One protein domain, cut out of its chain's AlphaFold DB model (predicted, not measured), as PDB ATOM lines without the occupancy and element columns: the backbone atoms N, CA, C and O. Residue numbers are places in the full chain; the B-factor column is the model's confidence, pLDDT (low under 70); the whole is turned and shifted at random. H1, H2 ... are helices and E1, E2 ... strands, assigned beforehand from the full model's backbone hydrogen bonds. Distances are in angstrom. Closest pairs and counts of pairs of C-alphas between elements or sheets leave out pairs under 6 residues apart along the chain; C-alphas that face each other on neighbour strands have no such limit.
ATOM      1  N   ALA A  46     499.310 726.059 522.243       87.56
ATOM      2  CA  ALA A  46     500.607 726.655 521.918       87.56
ATOM      3  C   ALA A  46     501.453 726.893 523.177       87.56
ATOM      4  O   ALA A  46     502.573 726.406 523.253       87.56
ATOM      5  N   GLU A  47     500.879 727.506 524.222       88.44
ATOM      6  CA  GLU A  47     501.595 727.765 525.482       88.44
ATOM      7  C   GLU A  47     502.083 726.479 526.178       88.44
ATOM      8  O   GLU A  47     503.134 726.483 526.817       88.44
ATOM      9  N   GLN A  48     501.331 725.374 526.089       89.12
ATOM     10  CA  GLN A  48     501.767 724.088 526.648       89.12
ATOM     11  C   GLN A  48     502.912 723.476 525.843       89.12
ATOM     12  O   GLN A  48     503.832 722.918 526.439       89.12
ATOM     13  N   VAL A  49     502.858 723.575 524.513       90.25
ATOM     14  CA  VAL A  49     503.875 723.013 523.618       90.25
ATOM     15  C   VAL A  49     505.160 723.843 523.668       90.25
ATOM     16  O   VAL A  49     506.232 723.278 523.845       90.25
ATOM     17  N   GLU A  50     505.074 725.172 523.630       92.56
ATOM     18  CA  GLU A  50     506.223 726.086 523.753       92.56
ATOM     19  C   GLU A  50     506.983 725.924 525.078       92.56
ATOM     20  O   GLU A  50     508.187 726.169 525.148       92.56
ATOM     21  N   ALA A  51     506.308 725.482 526.143       91.88
ATOM     22  CA  ALA A  51     506.944 725.206 527.428       91.88
ATOM     23  C   ALA A  51     507.817 723.933 527.424       91.88
ATOM     24  O   ALA A  51     508.525 723.670 528.403       91.88
ATOM     25  N   ILE A  52     507.770 723.119 526.363       92.75
ATOM     26  CA  ILE A  52     508.541 721.880 526.247       92.75
ATOM     27  C   ILE A  52     509.979 722.208 525.815       92.75
ATOM     28  O   ILE A  52     510.194 722.750 524.733       92.75
ATOM     29  N   PRO A  53     511.005 721.819 526.600       93.00
ATOM     30  CA  PRO A  53     512.392 721.963 526.176       93.00
ATOM     31  C   PRO A  53     512.656 721.216 524.869       93.00
ATOM     32  O   PRO A  53     512.351 720.025 524.767       93.00
ATOM     33  N   GLY A  54     513.252 721.915 523.904       90.25
ATOM     34  CA  GLY A  54     513.485 721.398 522.560       90.25
ATOM     35  C   GLY A  54     512.368 721.724 521.570       90.25
ATOM     36  O   GLY A  54     512.530 721.399 520.406       90.25
ATOM     37  N   VAL A  55     511.276 722.382 521.970       91.44
ATOM     38  CA  VAL A  55     510.367 723.051 521.025       91.44
ATOM     39  C   VAL A  55     510.951 724.404 520.656       91.44
ATOM     40  O   VAL A  55     511.409 725.150 521.519       91.44
ATOM     41  N   SER A  56     510.939 724.705 519.363       90.69
ATOM     42  CA  SER A  56     511.569 725.897 518.814       90.69
ATOM     43  C   SER A  56     510.595 726.830 518.101       90.69
ATOM     44  O   SER A  56     510.809 728.039 518.097       90.69
ATOM     45  N   GLU A  57     509.534 726.276 517.518       90.88
ATOM     46  CA  GLU A  57     508.467 727.015 516.851       90.88
ATOM     47  C   GLU A  57     507.174 726.203 516.925       90.88
ATOM     48  O   GLU A  57     507.209 724.969 516.857       90.88
ATOM     49  N   VAL A  58     506.055 726.901 517.104       89.69
ATOM     50  CA  VAL A  58     504.709 726.329 517.124       89.69
ATOM     51  C   VAL A  58     503.783 727.291 516.393       89.69
ATOM     52  O   VAL A  58     503.588 728.420 516.838       89.69
ATOM     53  N   GLU A  59     503.180 726.833 515.303       86.94
ATOM     54  CA  GLU A  59     502.105 727.540 514.609       86.94
ATOM     55  C   GLU A  59     500.800 726.756 514.773       86.94
ATOM     56  O   GLU A  59     500.793 725.525 514.771       86.94
ATOM     57  N   VAL A  60     499.684 727.457 514.995       84.25
ATOM     58  CA  VAL A  60     498.375 726.844 515.264       84.25
ATOM     59  C   VAL A  60     497.306 727.519 514.420       84.25
ATOM     60  O   VAL A  60     496.996 728.693 514.624       84.25
ATOM     61  N   ASP A  61     496.675 726.750 513.538       76.12
ATOM     62  CA  ASP A  61     495.766 727.286 512.519       76.12
ATOM     63  C   ASP A  61     494.291 727.387 512.955       76.12
ATOM     64  O   ASP A  61     493.472 727.990 512.253       76.12
ATOM     65  N   SER A  62     493.891 726.839 514.114       64.25
ATOM     66  CA  SER A  62     492.476 726.836 514.533       64.25
ATOM     67  C   SER A  62     492.142 727.704 515.763       64.25
ATOM     68  O   SER A  62     492.639 727.529 516.873       64.25
ATOM     69  N   ASN A  63     491.209 728.648 515.547       43.88
ATOM     70  CA  ASN A  63     490.677 729.614 516.524       43.88
ATOM     71  C   ASN A  63     489.689 728.989 517.541       43.88
ATOM     72  O   ASN A  63     488.937 728.088 517.168       43.88
ATOM     73  N   PRO A  64     489.554 729.505 518.783       44.38
ATOM     74  CA  PRO A  64     488.478 729.147 519.722       44.38
ATOM     75  C   PRO A  64     487.112 729.760 519.343       44.38
ATOM     76  O   PRO A  64     487.044 730.882 518.855       44.38
ATOM     77  N   VAL A  65     485.998 729.079 519.653       43.19
ATOM     78  CA  VAL A  65     484.690 729.740 519.876       43.19
ATOM     79  C   VAL A  65     484.360 729.575 521.360       43.19
ATOM     80  O   VAL A  65     484.325 728.433 521.829       43.19
ATOM     81  N   PRO A  66     484.142 730.663 522.118       35.56
ATOM     82  CA  PRO A  66     483.824 730.571 523.539       35.56
ATOM     83  C   PRO A  66     482.534 729.772 523.794       35.56
ATOM     84  O   PRO A  66     481.503 730.050 523.185       35.56
ATOM     85  N   GLY A  67     482.575 728.822 524.739       36.97
ATOM     86  CA  GLY A  67     481.376 728.343 525.446       36.97
ATOM     87  C   GLY A  67     480.883 726.906 525.216       36.97
ATOM     88  O   GLY A  67     479.874 726.560 525.819       36.97
ATOM     89  N   SER A  68     481.522 726.048 524.408       39.16
ATOM     90  CA  SER A  68     480.907 724.744 524.059       39.16
ATOM     91  C   SER A  68     481.487 723.483 524.711       39.16
ATOM     92  O   SER A  68     480.887 722.429 524.532       39.16
ATOM     93  N   GLY A  69     482.618 723.528 525.428       39.81
ATOM     94  CA  GLY A  69     483.140 722.364 526.177       39.81
ATOM     95  C   GLY A  69     483.347 721.073 525.360       39.81
ATOM     96  O   GLY A  69     483.350 719.984 525.925       39.81
ATOM     97  N   ARG A  70     483.486 721.166 524.031       42.88
ATOM     98  CA  ARG A  70     483.704 720.022 523.131       42.88
ATOM     99  C   ARG A  70     485.123 720.079 522.579       42.88
ATOM    100  O   ARG A  70     485.574 721.156 522.196       42.88
ATOM    101  N   ILE A  71     485.774 718.915 522.535       46.41
ATOM    102  CA  ILE A  71     487.090 718.679 521.928       46.41
ATOM    103  C   ILE A  71     487.107 719.324 520.535       46.41
ATOM    104  O   ILE A  71     486.308 718.946 519.674       46.41
ATOM    105  N   ARG A  72     487.968 720.328 520.333       58.53
ATOM    106  CA  ARG A  72     488.248 720.888 519.007       58.53
ATOM    107  C   ARG A  72     489.483 720.216 518.437       58.53
ATOM    108  O   ARG A  72     490.452 719.985 519.151       58.53
ATOM    109  N   THR A  73     489.420 719.938 517.145       58.06
ATOM    110  CA  THR A  73     490.568 719.577 516.326       58.06
ATOM    111  C   THR A  73     491.537 720.765 516.258       58.06
ATOM    112  O   THR A  73     491.157 721.849 515.802       58.06
ATOM    113  N   VAL A  74     492.760 720.576 516.751       72.19
ATOM    114  CA  VAL A  74     493.894 721.490 516.574       72.19
ATOM    115  C   VAL A  74     494.725 721.005 515.391       72.19
ATOM    116  O   VAL A  74     495.119 719.835 515.355       72.19
ATOM    117  N   THR A  75     494.952 721.902 514.436       85.12
ATOM    118  CA  THR A  75     495.959 721.734 513.385       85.12
ATOM    119  C   THR A  75     497.139 722.615 513.751       85.12
ATOM    120  O   THR A  75     496.931 723.779 514.109       85.12
ATOM    121  N   SER A  76     498.340 722.046 513.742       88.12
ATOM    122  CA  SER A  76     499.534 722.749 514.205       88.12
ATOM    123  C   SER A  76     500.806 722.268 513.534       88.12
ATOM    124  O   SER A  76     501.023 721.066 513.408       88.12
ATOM    125  N   GLU A  77     501.693 723.200 513.224       93.19
ATOM    126  CA  GLU A  77     503.064 722.901 512.824       93.19
ATOM    127  C   GLU A  77     503.972 723.074 514.043       93.19
ATOM    128  O   GLU A  77     503.908 724.091 514.737       93.19
ATOM    129  N   VAL A  78     504.793 722.069 514.347       94.44
ATOM    130  CA  VAL A  78     505.742 722.115 515.466       94.44
ATOM    131  C   VAL A  78     507.139 721.803 514.970       94.44
ATOM    132  O   VAL A  78     507.417 720.717 514.463       94.44
ATOM    133  N   VAL A  79     508.046 722.755 515.173       96.88
ATOM    134  CA  VAL A  79     509.464 722.583 514.865       96.88
ATOM    135  C   VAL A  79     510.218 722.385 516.167       96.88
ATOM    136  O   VAL A  79     510.247 723.265 517.034       96.88
ATOM    137  N   PHE A  80     510.882 721.247 516.301       97.44
ATOM    138  CA  PHE A  80     511.763 720.957 517.422       97.44
ATOM    139  C   PHE A  80     513.212 721.334 517.106       97.44
ATOM    140  O   PHE A  80     513.681 721.157 515.990       97.44
ATOM    141  N   ASP A  81     513.969 721.777 518.100       96.31
ATOM    142  CA  ASP A  81     515.428 721.760 518.040       96.31
ATOM    143  C   ASP A  81     515.957 720.349 518.315       96.31
ATOM    144  O   ASP A  81     515.315 719.538 518.984       96.31
ATOM    145  N   GLN A  82     517.188 720.062 517.884       95.12
ATOM    146  CA  GLN A  82     517.797 718.738 518.074       95.12
ATOM    147  C   GLN A  82     517.964 718.330 519.548       95.12
ATOM    148  O   GLN A  82     518.096 717.143 519.823       95.12
ATOM    149  N   ALA A  83     517.880 719.273 520.494       95.88
ATOM    150  CA  ALA A  83     517.858 718.984 521.930       95.88
ATOM    151  C   ALA A  83     516.670 718.091 522.347       95.88
ATOM    152  O   ALA A  83     516.740 717.403 523.367       95.88
ATOM    153  N   ILE A  84     515.590 718.043 521.550       96.44
ATOM    154  CA  ILE A  84     514.476 717.108 521.774       96.44
ATOM    155  C   ILE A  84     514.949 715.642 521.755       96.44
ATOM    156  O   ILE A  84     514.359 714.799 522.437       96.44
ATOM    157  N   LEU A  85     516.044 715.363 521.033       96.81
ATOM    158  CA  LEU A  85     516.640 714.042 520.830       96.81
ATOM    159  C   LEU A  85     517.673 713.658 521.895       96.81
ATOM    160  O   LEU A  85     518.104 712.511 521.916       96.81
ATOM    161  N   ASP A  86     518.076 714.569 522.785       95.31
ATOM    162  CA  ASP A  86     519.083 714.260 523.815       95.31
ATOM    163  C   ASP A  86     518.531 713.298 524.874       95.31
ATOM    164  O   ASP A  86     519.255 712.495 525.461       95.31
ATOM    165  N   THR A  87     517.220 713.380 525.133       95.00
ATOM    166  CA  THR A  87     516.504 712.496 526.065       95.00
ATOM    167  C   THR A  87     515.146 712.070 525.490       95.00
ATOM    168  O   THR A  87     514.106 712.479 526.015       95.00
ATOM    169  N   PRO A  88     515.114 711.230 524.435       95.25
ATOM    170  CA  PRO A  88     513.899 710.923 523.669       95.25
ATOM    171  C   PRO A  88     512.698 710.508 524.530       95.25
ATOM    172  O   PRO A  88     511.623 711.100 524.436       95.25
ATOM    173  N   SER A  89     512.886 709.575 525.470       94.19
ATOM    174  CA  SER A  89     511.813 709.115 526.366       94.19
ATOM    175  C   SER A  89     511.279 710.211 527.304       94.19
ATOM    176  O   SER A  89     510.082 710.251 527.619       94.19
ATOM    177  N   ALA A  90     512.141 711.128 527.758       95.38
ATOM    178  CA  ALA A  90     511.730 712.256 528.593       95.38
ATOM    179  C   ALA A  90     510.971 713.302 527.765       95.38
ATOM    180  O   ALA A  90     509.924 713.778 528.202       95.38
ATOM    181  N   SER A  91     511.448 713.604 526.558       97.12
ATOM    182  CA  SER A  91     510.766 714.471 525.592       97.12
ATOM    183  C   SER A  91     509.384 713.929 525.220       97.12
ATOM    184  O   SER A  91     508.393 714.648 525.352       97.12
ATOM    185  N   ALA A  92     509.280 712.636 524.900       96.69
ATOM    186  CA  ALA A  92     508.011 711.961 524.631       96.69
ATOM    187  C   ALA A  92     507.034 712.049 525.813       96.69
ATOM    188  O   ALA A  92     505.839 712.249 525.624       96.69
ATOM    189  N   THR A  93     507.538 711.960 527.049       95.94
ATOM    190  CA  THR A  93     506.711 712.124 528.257       95.94
ATOM    191  C   THR A  93     506.130 713.536 528.355       95.94
ATOM    192  O   THR A  93     504.973 713.698 528.733       95.94
ATOM    193  N   ARG A  94     506.906 714.572 528.013       94.81
ATOM    194  CA  ARG A  94     506.417 715.962 528.021       94.81
ATOM    195  C   ARG A  94     505.368 716.189 526.932       94.81
ATOM    196  O   ARG A  94     504.337 716.780 527.228       94.81
ATOM    197  N   LEU A  95     505.599 715.665 525.727       94.31
ATOM    198  CA  LEU A  95     504.649 715.742 524.610       94.31
ATOM    199  C   LEU A  95     503.323 715.034 524.937       94.31
ATOM    200  O   LEU A  95     502.255 715.598 524.719       94.31
ATOM    201  N   ALA A  96     503.382 713.852 525.559       92.56
ATOM    202  CA  ALA A  96     502.205 713.113 526.026       92.56
ATOM    203  C   ALA A  96     501.420 713.819 527.146       92.56
ATOM    204  O   ALA A  96     500.230 713.569 527.315       92.56
ATOM    205  N   ASN A  97     502.057 714.722 527.898       90.62
ATOM    206  CA  ASN A  97     501.398 715.499 528.950       90.62
ATOM    207  C   ASN A  97     500.686 716.756 528.430       90.62
ATOM    208  O   ASN A  97     500.024 717.442 529.215       90.62
ATOM    209  N   VAL A  98     500.797 717.075 527.136       88.38
ATOM    210  CA  VAL A  98     499.999 718.145 526.533       88.38
ATOM    211  C   VAL A  98     498.535 717.724 526.575       88.38
ATOM    212  O   VAL A  98     498.129 716.726 525.987       88.38
ATOM    213  N   SER A  99     497.738 718.491 527.318       80.94
ATOM    214  CA  SER A  99     496.352 718.144 527.669       80.94
ATOM    215  C   SER A  99     495.359 718.248 526.504       80.94
ATOM    216  O   SER A  99     494.212 717.808 526.612       80.94
ATOM    217  N   HIS A 100     495.797 718.834 525.394       76.50
ATOM    218  CA  HIS A 100     495.022 719.060 524.179       76.50
ATOM    219  C   HIS A 100     495.315 717.975 523.134       76.50
ATOM    220  O   HIS A 100     496.372 717.350 523.149       76.50
ATOM    221  N   GLY A 101     494.374 717.758 522.214       77.00
ATOM    222  CA  GLY A 101     494.565 716.848 521.085       77.00
ATOM    223  C   GLY A 101     495.472 717.424 519.997       77.00
ATOM    224  O   GLY A 101     495.438 718.620 519.725       77.00
ATOM    225  N   TRP A 102     496.220 716.545 519.343       85.06
ATOM    226  CA  TRP A 102     497.086 716.797 518.192       85.06
ATOM    227  C   TRP A 102     496.413 716.312 516.904       85.06
ATOM    228  O   TRP A 102     496.841 715.334 516.310       85.06
ATOM    229  N   SER A 103     495.265 716.873 516.529       80.12
ATOM    230  CA  SER A 103     494.350 716.205 515.580       80.12
ATOM    231  C   SER A 103     494.793 716.194 514.114       80.12
ATOM    232  O   SER A 103     494.165 715.521 513.301       80.12
ATOM    233  N   GLY A 104     495.845 716.939 513.806       85.75
ATOM    234  CA  GLY A 104     496.528 717.004 512.521       85.75
ATOM    235  C   GLY A 104     497.728 717.913 512.711       85.75
ATOM    236  O   GLY A 104     497.639 719.106 512.432       85.75
ATOM    237  N   SER A 105     498.768 717.383 513.350       92.00
ATOM    238  CA  SER A 105     499.960 718.149 513.676       92.00
ATOM    239  C   SER A 105     501.165 717.634 512.916       92.00
ATOM    240  O   SER A 105     501.531 716.473 513.073       92.00
ATOM    241  N   ASP A 106     501.807 718.533 512.181       96.00
ATOM    242  CA  ASP A 106     503.030 718.256 511.445       96.00
ATOM    243  C   ASP A 106     504.236 718.617 512.307       96.00
ATOM    244  O   ASP A 106     504.407 719.755 512.750       96.00
ATOM    245  N   TRP A 107     505.056 717.620 512.609       97.56
ATOM    246  CA  TRP A 107     506.234 717.743 513.451       97.56
ATOM    247  C   TRP A 107     507.494 717.608 512.609       97.56
ATOM    248  O   TRP A 107     507.628 716.676 511.819       97.56
ATOM    249  N   SER A 108     508.455 718.497 512.832       97.69
ATOM    250  CA  SER A 108     509.776 718.442 512.202       97.69
ATOM    251  C   SER A 108     510.877 718.740 513.213       97.69
ATOM    252  O   SER A 108     510.625 719.311 514.276       97.69
ATOM    253  N   ILE A 109     512.116 718.348 512.907       97.38
ATOM    254  CA  ILE A 109     513.277 718.641 513.756       97.38
ATOM    255  C   ILE A 109     514.267 719.495 512.970       97.38
ATOM    256  O   ILE A 109     514.790 719.084 511.944       97.38
ATOM    257  N   ARG A 110     514.578 720.689 513.466       95.44
ATOM    258  CA  ARG A 110     515.440 721.660 512.798       95.44
ATOM    259  C   ARG A 110     516.800 721.062 512.430       95.44
ATOM    260  O   ARG A 110     517.559 720.577 513.274       95.44
ATOM    261  N   GLY A 111     517.129 721.168 511.145       93.25
ATOM    262  CA  GLY A 111     518.371 720.644 510.578       93.25
ATOM    263  C   GLY A 111     518.366 719.134 510.338       93.25
ATOM    264  O   GLY A 111     519.416 718.598 509.994       93.25
ATOM    265  N   LEU A 112     517.224 718.465 510.516       94.06
ATOM    266  CA  LEU A 112     516.973 717.087 510.112       94.06
ATOM    267  C   LEU A 112     515.720 717.066 509.227       94.06
ATOM    268  O   LEU A 112     514.748 717.758 509.504       94.06
ATOM    269  N   ASP A 113     515.721 716.242 508.187       94.31
ATOM    270  CA  ASP A 113     514.570 716.134 507.277       94.31
ATOM    271  C   ASP A 113     513.521 715.111 507.769       94.31
ATOM    272  O   ASP A 113     512.571 714.810 507.058       94.31
ATOM    273  N   SER A 114     513.691 714.558 508.975       96.56
ATOM    274  CA  SER A 114     512.750 713.608 509.584       96.56
ATOM    275  C   SER A 114     511.495 714.308 510.105       96.56
ATOM    276  O   SER A 114     511.593 715.304 510.832       96.56
ATOM    277  N   THR A 115     510.331 713.733 509.811       98.00
ATOM    278  CA  THR A 115     509.026 714.309 510.162       98.00
ATOM    279  C   THR A 115     508.102 713.330 510.889       98.00
ATOM    280  O   THR A 115     508.299 712.112 510.866       98.00
ATOM    281  N   ALA A 116     507.076 713.858 511.560       97.81
ATOM    282  CA  ALA A 116     505.954 713.065 512.047       97.81
ATOM    283  C   ALA A 116     504.621 713.796 511.856       97.81
ATOM    284  O   ALA A 116     504.465 714.928 512.292       97.81
ATOM    285  N   ASP A 117     503.648 713.121 511.255       96.94
ATOM    286  CA  ASP A 117     502.265 713.584 511.135       96.94
ATOM    287  C   ASP A 117     501.407 712.920 512.224       96.94
ATOM    288  O   ASP A 117     501.215 711.698 512.236       96.94
ATOM    289  N   VAL A 118     500.914 713.709 513.179       94.44
ATOM    290  CA  VAL A 118     500.242 713.236 514.395       94.44
ATOM    291  C   VAL A 118     498.741 713.515 514.331       94.44
ATOM    292  O   VAL A 118     498.317 714.635 514.061       94.44
ATOM    293  N   HIS A 119     497.925 712.491 514.617       90.81
ATOM    294  CA  HIS A 119     496.455 712.541 514.566       90.81
ATOM    295  C   HIS A 119     495.822 711.993 515.848       90.81
ATOM    296  O   HIS A 119     495.406 710.832 515.922       90.81
ATOM    297  N   TYR A 120     495.718 712.848 516.858       85.62
ATOM    298  CA  TYR A 120     495.139 712.552 518.164       85.62
ATOM    299  C   TYR A 120     494.086 713.596 518.557       85.62
ATOM    300  O   TYR A 120     494.305 714.793 518.464       85.62
ATOM    301  N   LEU A 121     492.914 713.173 519.030       80.06
ATOM    302  CA  LEU A 121     491.852 714.086 519.490       80.06
ATOM    303  C   LEU A 121     491.948 714.381 520.997       80.06
ATOM    304  O   LEU A 121     491.219 715.215 521.523       80.06
ATOM    305  N   ALA A 122     492.846 713.695 521.688       78.38
ATOM    306  CA  ALA A 122     493.141 713.791 523.109       78.38
ATOM    307  C   ALA A 122     494.675 713.793 523.284       78.38
ATOM    308  O   ALA A 122     495.381 713.730 522.273       78.38
ATOM    309  N   PRO A 123     495.206 713.841 524.517       85.81
ATOM    310  CA  PRO A 123     496.639 713.689 524.737       85.81
ATOM    311  C   PRO A 123     497.202 712.471 523.998       85.81
ATOM    312  O   PRO A 123     496.548 711.428 523.899       85.81
ATOM    313  N   VAL A 124     498.395 712.647 523.435       89.19
ATOM    314  CA  VAL A 124     499.091 711.624 522.652       89.19
ATOM    315  C   VAL A 124     499.650 710.519 523.531       89.19
ATOM    316  O   VAL A 124     500.083 710.757 524.658       89.19
ATOM    317  N   ASP A 125     499.688 709.304 522.992       91.88
ATOM    318  CA  ASP A 125     500.337 708.191 523.672       91.88
ATOM    319  C   ASP A 125     501.857 708.348 523.619       91.88
ATOM    320  O   ASP A 125     502.449 708.634 522.578       91.88
ATOM    321  N   LYS A 126     502.511 708.110 524.757       94.50
ATOM    322  CA  LYS A 126     503.966 708.253 524.878       94.50
ATOM    323  C   LYS A 126     504.734 707.293 523.963       94.50
ATOM    324  O   LYS A 126     505.757 707.683 523.410       94.50
ATOM    325  N   ALA A 127     504.296 706.036 523.873       95.69
ATOM    326  CA  ALA A 127     505.054 704.957 523.240       95.69
ATOM    327  C   ALA A 127     505.432 705.236 521.771       95.69
ATOM    328  O   ALA A 127     506.629 705.214 521.478       95.69
ATOM    329  N   PRO A 128     504.493 705.570 520.861       95.56
ATOM    330  CA  PRO A 128     504.845 705.829 519.464       95.56
ATOM    331  C   PRO A 128     505.750 707.057 519.287       95.56
ATOM    332  O   PRO A 128     506.617 707.066 518.416       95.56
ATOM    333  N   ILE A 129     505.605 708.077 520.140       96.69
ATOM    334  CA  ILE A 129     506.450 709.280 520.098       96.69
ATOM    335  C   ILE A 129     507.869 708.971 520.565       96.69
ATOM    336  O   ILE A 129     508.830 709.438 519.959       96.69
ATOM    337  N   ALA A 130     508.006 708.200 521.647       97.44
ATOM    338  CA  ALA A 130     509.310 707.782 522.144       97.44
ATOM    339  C   ALA A 130     510.062 706.995 521.067       97.44
ATOM    340  O   ALA A 130     511.201 707.337 520.769       97.44
ATOM    341  N   TRP A 131     509.388 706.039 520.421       97.94
ATOM    342  CA  TRP A 131     509.978 705.252 519.343       97.94
ATOM    343  C   TRP A 131     510.441 706.127 518.169       97.94
ATOM    344  O   TRP A 131     511.575 705.990 517.716       97.94
ATOM    345  N   TRP A 132     509.617 707.080 517.713       98.12
ATOM    346  CA  TRP A 132     510.006 707.998 516.635       98.12
ATOM    347  C   TRP A 132     511.227 708.850 517.011       98.12
ATOM    348  O   TRP A 132     512.190 708.901 516.249       98.12
ATOM    349  N   LEU A 133     511.234 709.472 518.197       98.31
ATOM    350  CA  LEU A 133     512.362 710.296 518.652       98.31
ATOM    351  C   LEU A 133     513.651 709.471 518.814       98.31
ATOM    352  O   LEU A 133     514.725 709.938 518.437       98.31
ATOM    353  N   GLU A 134     513.561 708.250 519.347       98.12
ATOM    354  CA  GLU A 134     514.697 707.322 519.454       98.12
ATOM    355  C   GLU A 134     515.210 706.915 518.068       98.12
ATOM    356  O   GLU A 134     516.419 706.922 517.830       98.12
ATOM    357  N   GLY A 135     514.299 706.657 517.126       98.00
ATOM    358  CA  GLY A 135     514.621 706.358 515.737       98.00
ATOM    359  C   GLY A 135     515.358 707.493 515.038       98.00
ATOM    360  O   GLY A 135     516.413 707.270 514.442       98.00
ATOM    361  N   VAL A 136     514.864 708.728 515.154       98.19
ATOM    362  CA  VAL A 136     515.542 709.895 514.570       98.19
ATOM    363  C   VAL A 136     516.919 710.110 515.205       98.19
ATOM    364  O   VAL A 136     517.883 710.371 514.482       98.19
ATOM    365  N   ALA A 137     517.041 709.968 516.530       97.75
ATOM    366  CA  ALA A 137     518.322 710.094 517.226       97.75
ATOM    367  C   ALA A 137     519.344 709.054 516.737       97.75
ATOM    368  O   ALA A 137     520.486 709.409 516.431       97.75
ATOM    369  N   LEU A 138     518.918 707.796 516.584       97.56
ATOM    370  CA  LEU A 138     519.753 706.709 516.078       97.56
ATOM    371  C   LEU A 138     520.215 706.974 514.641       97.56
ATOM    372  O   LEU A 138     521.409 706.862 514.348       97.56
ATOM    373  N   LEU A 139     519.301 707.354 513.741       97.19
ATOM    374  CA  LEU A 139     519.649 707.625 512.343       97.19
ATOM    375  C   LEU A 139     520.597 708.816 512.209       97.19
ATOM    376  O   LEU A 139     521.558 708.739 511.448       97.19
ATOM    377  N   ARG A 140     520.378 709.884 512.985       95.50
ATOM    378  CA  ARG A 140     521.275 711.048 513.030       95.50
ATOM    379  C   ARG A 140     522.720 710.639 513.329       95.50
ATOM    380  O   ARG A 140     523.643 711.195 512.742       95.50
ATOM    381  N   GLU A 141     522.915 709.697 514.245       95.62
ATOM    382  CA  GLU A 141     524.242 709.289 514.715       95.62
ATOM    383  C   GLU A 141     524.901 708.238 513.819       95.62
ATOM    384  O   GLU A 141     526.105 708.310 513.565       95.62
ATOM    385  N   GLN A 142     524.128 707.262 513.339       96.38
ATOM    386  CA  GLN A 142     524.667 706.060 512.692       96.38
ATOM    387  C   GLN A 142     524.462 706.040 511.174       96.38
ATOM    388  O   GLN A 142     525.236 705.416 510.448       96.38
ATOM    389  N   HIS A 143     523.442 706.740 510.677       96.12
ATOM    390  CA  HIS A 143     523.041 706.738 509.271       96.12
ATOM    391  C   HIS A 143     522.772 708.165 508.767       96.12
ATOM    392  O   HIS A 143     521.658 708.463 508.325       96.12
ATOM    393  N   PRO A 144     523.776 709.064 508.807       92.19
ATOM    394  CA  PRO A 144     523.594 710.436 508.352       92.19
ATOM    395  C   PRO A 144     523.139 710.463 506.886       92.19
ATOM    396  O   PRO A 144     523.691 709.766 506.031       92.19
ATOM    397  N   GLY A 145     522.119 711.273 506.600       92.69
ATOM    398  CA  GLY A 145     521.475 711.357 505.286       92.69
ATOM    399  C   GLY A 145     520.294 710.401 505.091       92.69
ATOM    400  O   GLY A 145     519.601 710.520 504.082       92.69
ATOM    401  N   SER A 146     520.048 709.490 506.037       96.81
ATOM    402  CA  SER A 146     518.759 708.812 506.172       96.81
ATOM    403  C   SER A 146     517.811 709.647 507.035       96.81
ATOM    404  O   SER A 146     518.228 710.349 507.955       96.81
ATOM    405  N   THR A 147     516.526 709.549 506.735       96.69
ATOM    406  CA  THR A 147     515.430 710.313 507.345       96.69
ATOM    407  C   THR A 147     514.332 709.346 507.760       96.69
ATOM    408  O   THR A 147     514.241 708.250 507.200       96.69
ATOM    409  N   LEU A 148     513.536 709.728 508.754       98.31
ATOM    410  CA  LEU A 148     512.442 708.917 509.277       98.31
ATOM    411  C   LEU A 148     511.167 709.750 509.300       98.31
ATOM    412  O   LEU A 148     511.040 710.658 510.121       98.31
ATOM    413  N   ASP A 149     510.239 709.397 508.419       98.19
ATOM    414  CA  ASP A 149     508.935 710.038 508.309       98.19
ATOM    415  C   ASP A 149     507.874 709.106 508.882       98.19
ATOM    416  O   ASP A 149     507.724 707.980 508.408       98.19
ATOM    417  N   CYS A 150     507.141 709.552 509.900       98.12
ATOM    418  CA  CYS A 150     506.118 708.734 510.548       98.12
ATOM    419  C   CYS A 150     504.727 709.365 510.470       98.12
ATOM    420  O   CYS A 150     504.561 710.577 510.490       98.12
ATOM    421  N   THR A 151     503.694 708.536 510.454       96.81
ATOM    422  CA  THR A 151     502.314 708.918 510.750       96.81
ATOM    423  C   THR A 151     501.902 708.245 512.052       96.81
ATOM    424  O   THR A 151     501.921 707.016 512.158       96.81
ATOM    425  N   ILE A 152     501.508 709.046 513.040       95.25
ATOM    426  CA  ILE A 152     501.177 708.606 514.395       95.25
ATOM    427  C   ILE A 152     499.685 708.832 514.640       95.25
ATOM    428  O   ILE A 152     499.203 709.963 514.676       95.25
ATOM    429  N   ARG A 153     498.928 707.750 514.822       91.44
ATOM    430  CA  ARG A 153     497.483 707.769 515.107       91.44
ATOM    431  C   ARG A 153     497.182 706.849 516.285       91.44
ATOM    432  O   ARG A 153     498.007 706.016 516.641       91.44
ATOM    433  N   TYR A 154     495.974 706.926 516.841       85.38
ATOM    434  CA  TYR A 154     495.513 705.935 517.822       85.38
ATOM    435  C   TYR A 154     495.672 704.504 517.286       85.38
ATOM    436  O   TYR A 154     495.065 704.160 516.271       85.38
ATOM    437  N   GLY A 155     496.478 703.682 517.965       86.38
ATOM    438  CA  GLY A 155     496.742 702.290 517.584       86.38
ATOM    439  C   GLY A 155     497.362 702.108 516.197       86.38
ATOM    440  O   GLY A 155     497.086 701.111 515.531       86.38
ATOM    441  N   SER A 156     498.102 703.099 515.692       91.69
ATOM    442  CA  SER A 156     498.836 702.967 514.434       91.69
ATOM    443  C   SER A 156     500.073 703.854 514.402       91.69
ATOM    444  O   SER A 156     499.979 705.071 514.571       91.69
ATOM    445  N   LEU A 157     501.220 703.234 514.142       95.62
ATOM    446  CA  LEU A 157     502.490 703.903 513.889       95.62
ATOM    447  C   LEU A 157     503.007 703.407 512.537       95.62
ATOM    448  O   LEU A 157     503.415 702.256 512.428       95.62
ATOM    449  N   ASP A 158     502.950 704.244 511.503       96.44
ATOM    450  CA  ASP A 158     503.461 703.903 510.169       96.44
ATOM    451  C   ASP A 158     504.660 704.786 509.853       96.44
ATOM    452  O   ASP A 158     504.514 706.002 509.800       96.44
ATOM    453  N   CYS A 159     505.832 704.189 509.675       97.88
ATOM    454  CA  CYS A 159     507.080 704.902 509.473       97.88
ATOM    455  C   CYS A 159     507.776 704.457 508.189       97.88
ATOM    456  O   CYS A 159     507.826 703.270 507.866       97.88
ATOM    457  N   GLU A 160     508.366 705.413 507.482       98.12
ATOM    458  CA  GLU A 160     509.112 705.209 506.248       98.12
ATOM    459  C   GLU A 160     510.521 705.786 506.394       98.12
ATOM    460  O   GLU A 160     510.700 706.929 506.821       98.12
ATOM    461  N   VAL A 161     511.529 704.997 506.018       97.94
ATOM    462  CA  VAL A 161     512.911 705.476 505.939       97.94
ATOM    463  C   VAL A 161     513.229 705.933 504.524       97.94
ATOM    464  O   VAL A 161     513.160 705.149 503.574       97.94
ATOM    465  N   ARG A 162     513.673 707.184 504.382       95.44
ATOM    466  CA  ARG A 162     514.072 707.763 503.090       95.44
ATOM    467  C   ARG A 162     515.505 708.274 503.118       95.44
ATOM    468  O   ARG A 162     516.060 708.555 504.176       95.44
ATOM    469  N   GLY A 163     516.093 708.431 501.932       93.25
ATOM    470  CA  GLY A 163     517.465 708.916 501.781       93.25
ATOM    471  C   GLY A 163     518.526 707.902 502.227       93.25
ATOM    472  O   GLY A 163     518.219 706.781 502.635       93.25
ATOM    473  N   GLY A 164     519.792 708.300 502.095       92.88
ATOM    474  CA  GLY A 164     520.944 707.519 502.545       92.88
ATOM    475  C   GLY A 164     520.950 706.058 502.074       92.88
ATOM    476  O   GLY A 164     520.564 705.727 500.951       92.88
ATOM    477  N   ASN A 165     521.414 705.169 502.955       94.56
ATOM    478  CA  ASN A 165     521.295 703.720 502.789       94.56
ATOM    479  C   ASN A 165     520.060 703.229 503.558       94.56
ATOM    480  O   ASN A 165     520.172 702.742 504.684       94.56
ATOM    481  N   ALA A 166     518.880 703.389 502.951       93.94
ATOM    482  CA  ALA A 166     517.603 703.047 503.576       93.94
ATOM    483  C   ALA A 166     517.517 701.589 504.086       93.94
ATOM    484  O   ALA A 166     517.031 701.400 505.197       93.94
ATOM    485  N   PRO A 167     518.005 700.550 503.370       95.62
ATOM    486  CA  PRO A 167     518.039 699.189 503.913       95.62
ATOM    487  C   PRO A 167     518.815 699.062 505.230       95.62
ATOM    488  O   PRO A 167     518.288 698.494 506.181       95.62
ATOM    489  N   ALA A 168     520.024 699.627 505.305       96.25
ATOM    490  CA  ALA A 168     520.841 699.564 506.518       96.25
ATOM    491  C   ALA A 168     520.230 700.383 507.667       96.25
ATOM    492  O   ALA A 168     520.234 699.947 508.811       96.25
ATOM    493  N   ALA A 169     519.658 701.548 507.358       97.19
ATOM    494  CA  ALA A 169     518.960 702.373 508.340       97.19
ATOM    495  C   ALA A 169     517.729 701.657 508.927       97.19
ATOM    496  O   ALA A 169     517.519 701.690 510.136       97.19
ATOM    497  N   ARG A 170     516.948 700.952 508.098       97.56
ATOM    498  CA  ARG A 170     515.815 700.136 508.569       97.56
ATOM    499  C   ARG A 170     516.259 698.978 509.445       97.56
ATOM    500  O   ARG A 170     515.622 698.722 510.458       97.56
ATOM    501  N   GLU A 171     517.339 698.299 509.072       96.62
ATOM    502  CA  GLU A 171     517.932 697.244 509.896       96.62
ATOM    503  C   GLU A 171     518.374 697.790 511.261       96.62
ATOM    504  O   GLU A 171     518.086 697.187 512.291       96.62
ATOM    505  N   ALA A 172     518.985 698.975 511.300       96.50
ATOM    506  CA  ALA A 172     519.395 699.593 512.555       96.50
ATOM    507  C   ALA A 172     518.202 699.999 513.438       96.50
ATOM    508  O   ALA A 172     518.233 699.778 514.648       96.50
ATOM    509  N   LEU A 173     517.113 700.511 512.855       97.38
ATOM    510  CA  LEU A 173     515.883 700.830 513.594       97.38
ATOM    511  C   LEU A 173     515.207 699.597 514.217       97.38
ATOM    512  O   LEU A 173     514.524 699.738 515.227       97.38
ATOM    513  N   GLN A 174     515.424 698.391 513.680       94.44
ATOM    514  CA  GLN A 174     514.927 697.146 514.288       94.44
ATOM    515  C   GLN A 174     515.620 696.802 515.615       94.44
ATOM    516  O   GLN A 174     515.160 695.913 516.326       94.44
ATOM    517  N   SER A 175     516.719 697.482 515.962       92.94
ATOM    518  CA  SER A 175     517.376 697.317 517.264       92.94
ATOM    519  C   SER A 175     516.715 698.107 518.398       92.94
ATOM    520  O   SER A 175     517.048 697.879 519.561       92.94
ATOM    521  N   ILE A 176     515.796 699.025 518.079       95.44
ATOM    522  CA  ILE A 176     515.048 699.802 519.072       95.44
ATOM    523  C   ILE A 176     514.005 698.899 519.725       95.44
ATOM    524  O   ILE A 176     513.286 698.174 519.038       95.44
ATOM    525  N   ASP A 177     513.912 698.959 521.052       92.38
ATOM    526  CA  ASP A 177     512.933 698.198 521.824       92.38
ATOM    527  C   ASP A 177     511.495 698.596 521.443       92.38
ATOM    528  O   ASP A 177     511.099 699.761 521.549       92.38
ATOM    529  N   THR A 178     510.705 697.616 521.000       92.44
ATOM    530  CA  THR A 178     509.303 697.803 520.612       92.44
ATOM    531  C   THR A 178     508.317 697.396 521.698       92.44
ATOM    532  O   THR A 178     507.128 697.629 521.512       92.44
ATOM    533  N   GLU A 179     508.748 696.886 522.860       93.81
ATOM    534  CA  GLU A 179     507.840 696.337 523.885       93.81
ATOM    535  C   GLU A 179     506.762 697.351 524.313       93.81
ATOM    536  O   GLU A 179     505.590 697.015 524.513       93.81
ATOM    537  N   ALA A 180     507.140 698.626 524.437       92.50
ATOM    538  CA  ALA A 180     506.205 699.693 524.775       92.50
ATOM    539  C   ALA A 180     505.211 699.999 523.642       92.50
ATOM    540  O   ALA A 180     504.055 700.315 523.932       92.50
ATOM    541  N   VAL A 181     505.651 699.917 522.382       92.38
ATOM    542  CA  VAL A 181     504.815 700.120 521.189       92.38
ATOM    543  C   VAL A 181     503.866 698.939 521.010       92.38
ATOM    544  O   VAL A 181     502.676 699.160 520.821       92.38
ATOM    545  N   ASP A 182     504.348 697.711 521.179       90.81
ATOM    546  CA  ASP A 182     503.549 696.487 521.077       90.81
ATOM    547  C   ASP A 182     502.442 696.477 522.141       90.81
ATOM    548  O   ASP A 182     501.263 696.303 521.832       90.81
ATOM    549  N   ARG A 183     502.780 696.799 523.398       90.56
ATOM    550  CA  ARG A 183     501.781 696.944 524.469       90.56
ATOM    551  C   ARG A 183     500.787 698.066 524.175       90.56
ATOM    552  O   ARG A 183     499.608 697.949 524.507       90.56
ATOM    553  N   TRP A 184     501.255 699.191 523.643       91.62
ATOM    554  CA  TRP A 184     500.375 700.294 523.270       91.62
ATOM    555  C   TRP A 184     499.396 699.871 522.171       91.62
ATOM    556  O   TRP A 184     498.207 700.165 522.291       91.62
ATOM    557  N   ASP A 185     499.863 699.149 521.156       87.56
ATOM    558  CA  ASP A 185     499.039 698.647 520.058       87.56
ATOM    559  C   ASP A 185     497.959 697.675 520.551       87.56
ATOM    560  O   ASP A 185     496.773 697.882 520.291       87.56
ATOM    561  N   GLU A 186     498.338 696.697 521.380       85.19
ATOM    562  CA  GLU A 186     497.415 695.722 521.982       85.19
ATOM    563  C   GLU A 186     496.293 696.376 522.805       85.19
ATOM    564  O   GLU A 186     495.175 695.862 522.871       85.19
ATOM    565  N   ASN A 187     496.588 697.508 523.449       84.69
ATOM    566  CA  ASN A 187     495.645 698.220 524.312       84.69
ATOM    567  C   ASN A 187     494.947 699.394 523.609       84.69
ATOM    568  O   ASN A 187     494.084 700.051 524.207       84.69
ATOM    569  N   SER A 188     495.292 699.673 522.353       80.88
ATOM    570  CA  SER A 188     494.723 700.781 521.600       80.88
ATOM    571  C   SER A 188     493.335 700.441 521.072       80.88
ATOM    572  O   SER A 188     493.110 699.429 520.416       80.88
ATOM    573  N   HIS A 189     492.389 701.347 521.316       71.81
ATOM    574  CA  HIS A 189     491.004 701.220 520.864       71.81
ATOM    575  C   HIS A 189     490.649 702.409 519.961       71.81
ATOM    576  O   HIS A 189     489.993 703.352 520.418       71.81
ATOM    577  N   PRO A 190     491.114 702.427 518.696       71.44
ATOM    578  CA  PRO A 190     490.865 703.555 517.814       71.44
ATOM    579  C   PRO A 190     489.362 703.724 517.536       71.44
ATOM    580  O   PRO A 190     488.642 702.742 517.326       71.44
ATOM    581  N   PRO A 191     488.853 704.966 517.498       64.69
ATOM    582  CA  PRO A 191     487.453 705.212 517.193       64.69
ATOM    583  C   PRO A 191     487.128 704.765 515.759       64.69
ATOM    584  O   PRO A 191     487.638 705.322 514.790       64.69
ATOM    585  N   GLY A 192     486.244 703.773 515.623       64.75
ATOM    586  CA  GLY A 192     485.711 703.338 514.327       64.75
ATOM    587  C   GLY A 192     486.522 702.274 513.578       64.75
ATOM    588  O   GLY A 192     486.262 702.070 512.393       64.75
ATOM    589  N   GLY A 193     487.465 701.574 514.219       66.06
ATOM    590  CA  GLY A 193     488.227 700.510 513.556       66.06
ATOM    591  C   GLY A 193     489.049 699.629 514.496       66.06
ATOM    592  O   GLY A 193     488.999 699.792 515.711       66.06
ATOM    593  N   GLN A 194     489.789 698.681 513.915       65.62
ATOM    594  CA  GLN A 194     490.829 697.924 514.618       65.62
ATOM    595  C   GLN A 194     492.164 698.686 514.564       65.62
ATOM    596  O   GLN A 194     492.386 699.421 513.592       65.62
ATOM    597  N   PRO A 195     493.038 698.521 515.574       73.81
ATOM    598  CA  PRO A 195     494.416 698.993 515.492       73.81
ATOM    599  C   PRO A 195     495.095 698.446 514.230       73.81
ATOM    600  O   PRO A 195     494.799 697.341 513.768       73.81
ATOM    601  N   ARG A 196     495.958 699.265 513.626       80.88
ATOM    602  CA  ARG A 196     496.728 698.892 512.429       80.88
ATOM    603  C   ARG A 196     498.145 698.447 512.766       80.88
ATOM    604  O   ARG A 196     498.836 697.981 511.862       80.88
ATOM    605  N   GLY A 197     498.560 698.572 514.023       87.75
ATOM    606  CA  GLY A 197     499.882 698.159 514.447       87.75
ATOM    607  C   GLY A 197     500.980 699.138 514.095       87.75
ATOM    608  O   GLY A 197     500.764 700.269 513.636       87.75
ATOM    609  N   PHE A 198     502.187 698.647 514.331       94.06
ATOM    610  CA  PHE A 198     503.429 699.289 513.961       94.06
ATOM    611  C   PHE A 198     503.929 698.747 512.614       94.06
ATOM    612  O   PHE A 198     504.056 697.535 512.424       94.06
ATOM    613  N   THR A 199     504.224 699.643 511.671       94.94
ATOM    614  CA  THR A 199     504.859 699.309 510.393       94.94
ATOM    615  C   THR A 199     506.072 700.189 510.130       94.94
ATOM    616  O   THR A 199     506.009 701.405 510.280       94.94
ATOM    617  N   LEU A 200     507.162 699.568 509.670       96.19
ATOM    618  CA  LEU A 200     508.385 700.238 509.228       96.19
ATOM    619  C   LEU A 200     508.697 699.830 507.782       96.19
ATOM    620  O   LEU A 200     508.833 698.635 507.500       96.19
ATOM    621  N   ARG A 201     508.793 700.806 506.875       94.31
ATOM    622  CA  ARG A 201     509.007 700.604 505.432       94.31
ATOM    623  C   ARG A 201     510.299 701.214 504.928       94.31
ATOM    624  O   ARG A 201     510.696 702.290 505.429       94.31
TER     625      ARG A 201
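This is residues 46 to 201 of the 201 residues of an uncharacterized protein of Janibacter indicus (UniProt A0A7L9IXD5). One twisted sheet of seven strands makes a wall, with helices over one face and the other face bare. The long H4 runs over E5 in this helix layer, with H3 beside it, while H5 and H6 pack toward E6 and E7; residues 65 to 70 stick out as a loop. The printed part has 156 residues, with six named helices and seven named strands in the order H1 E1 E2 H2 H3 E3 E4 H4 E5 E6 H5 H6 E7. The mixed sheet is ordered E1 E2 E3 E4 E5 E6 E7, and the class is mixed, helices and strands. The whole is compact, with a radius of gyration of the C-alphas of 15.4 A, and spans 52 by 35 by 23 A.

Start at H1, residues 46 to 50, which lies over E1, residues 55 to 60, at a height over the sheet of 7.9 A. E1 and E2, residues 75 to 80, form an antiparallel hairpin; look for N 59 and O 77, 2.9 A apart and within hydrogen-bond range. H2, residues 82 to 85, only grazes the sheet, and H3, residues 88 to 96, is not on it. E3, residues 104 to 109, is parallel to E2, with N 78 and O 106 within hydrogen-bond range at 2.8 A. H4, residues 126 to 142, is the hub: it touches H3 at Ala 92 and Ala 130, their closest C-alphas, 5.0 A apart, at a shallow tilt of 34.7 degrees, only just short of steep, opposite ways. Its residues 133 to 137 alone touch H2, with C-alphas Leu 85 and Ala 137 closest at 5.6 A. H4 lies over E5, residues 146 to 153, at a height over the sheet of 8.9 A, along the strands. H5, residues 166 to 173, is on the same face, over E6, residues 156 to 163. H6, residues 179 to 187, is on the sheet too, and its closest C-alpha to E7, residues 197 to 200, is Asp 185, 5.7 A from Gly 197. In H1, H3, H4, H5 and H6 every O i to N i+4 pair is within hydrogen-bond range; H2 is too short for one.

Find C-alpha 46 at (500.607, 726.655, 521.918), where H1 begins. E4, residues 112 to 119, is 21.5 A long; H4 runs 24.1 A from C-alpha 126 at (503.966, 708.253, 524.878). E5 and E6 measure 23.1 A and 23.3 A. E7 ends at C-alpha 200, (508.385, 700.238, 509.228).

The C-alphas farthest apart, Gly 67 and Ala 168, are 52.4 A apart. The printed part has no cut, and E1 to E2 is its long link. Confidence is under 70 at residues 62 to 73 and 191 to 194.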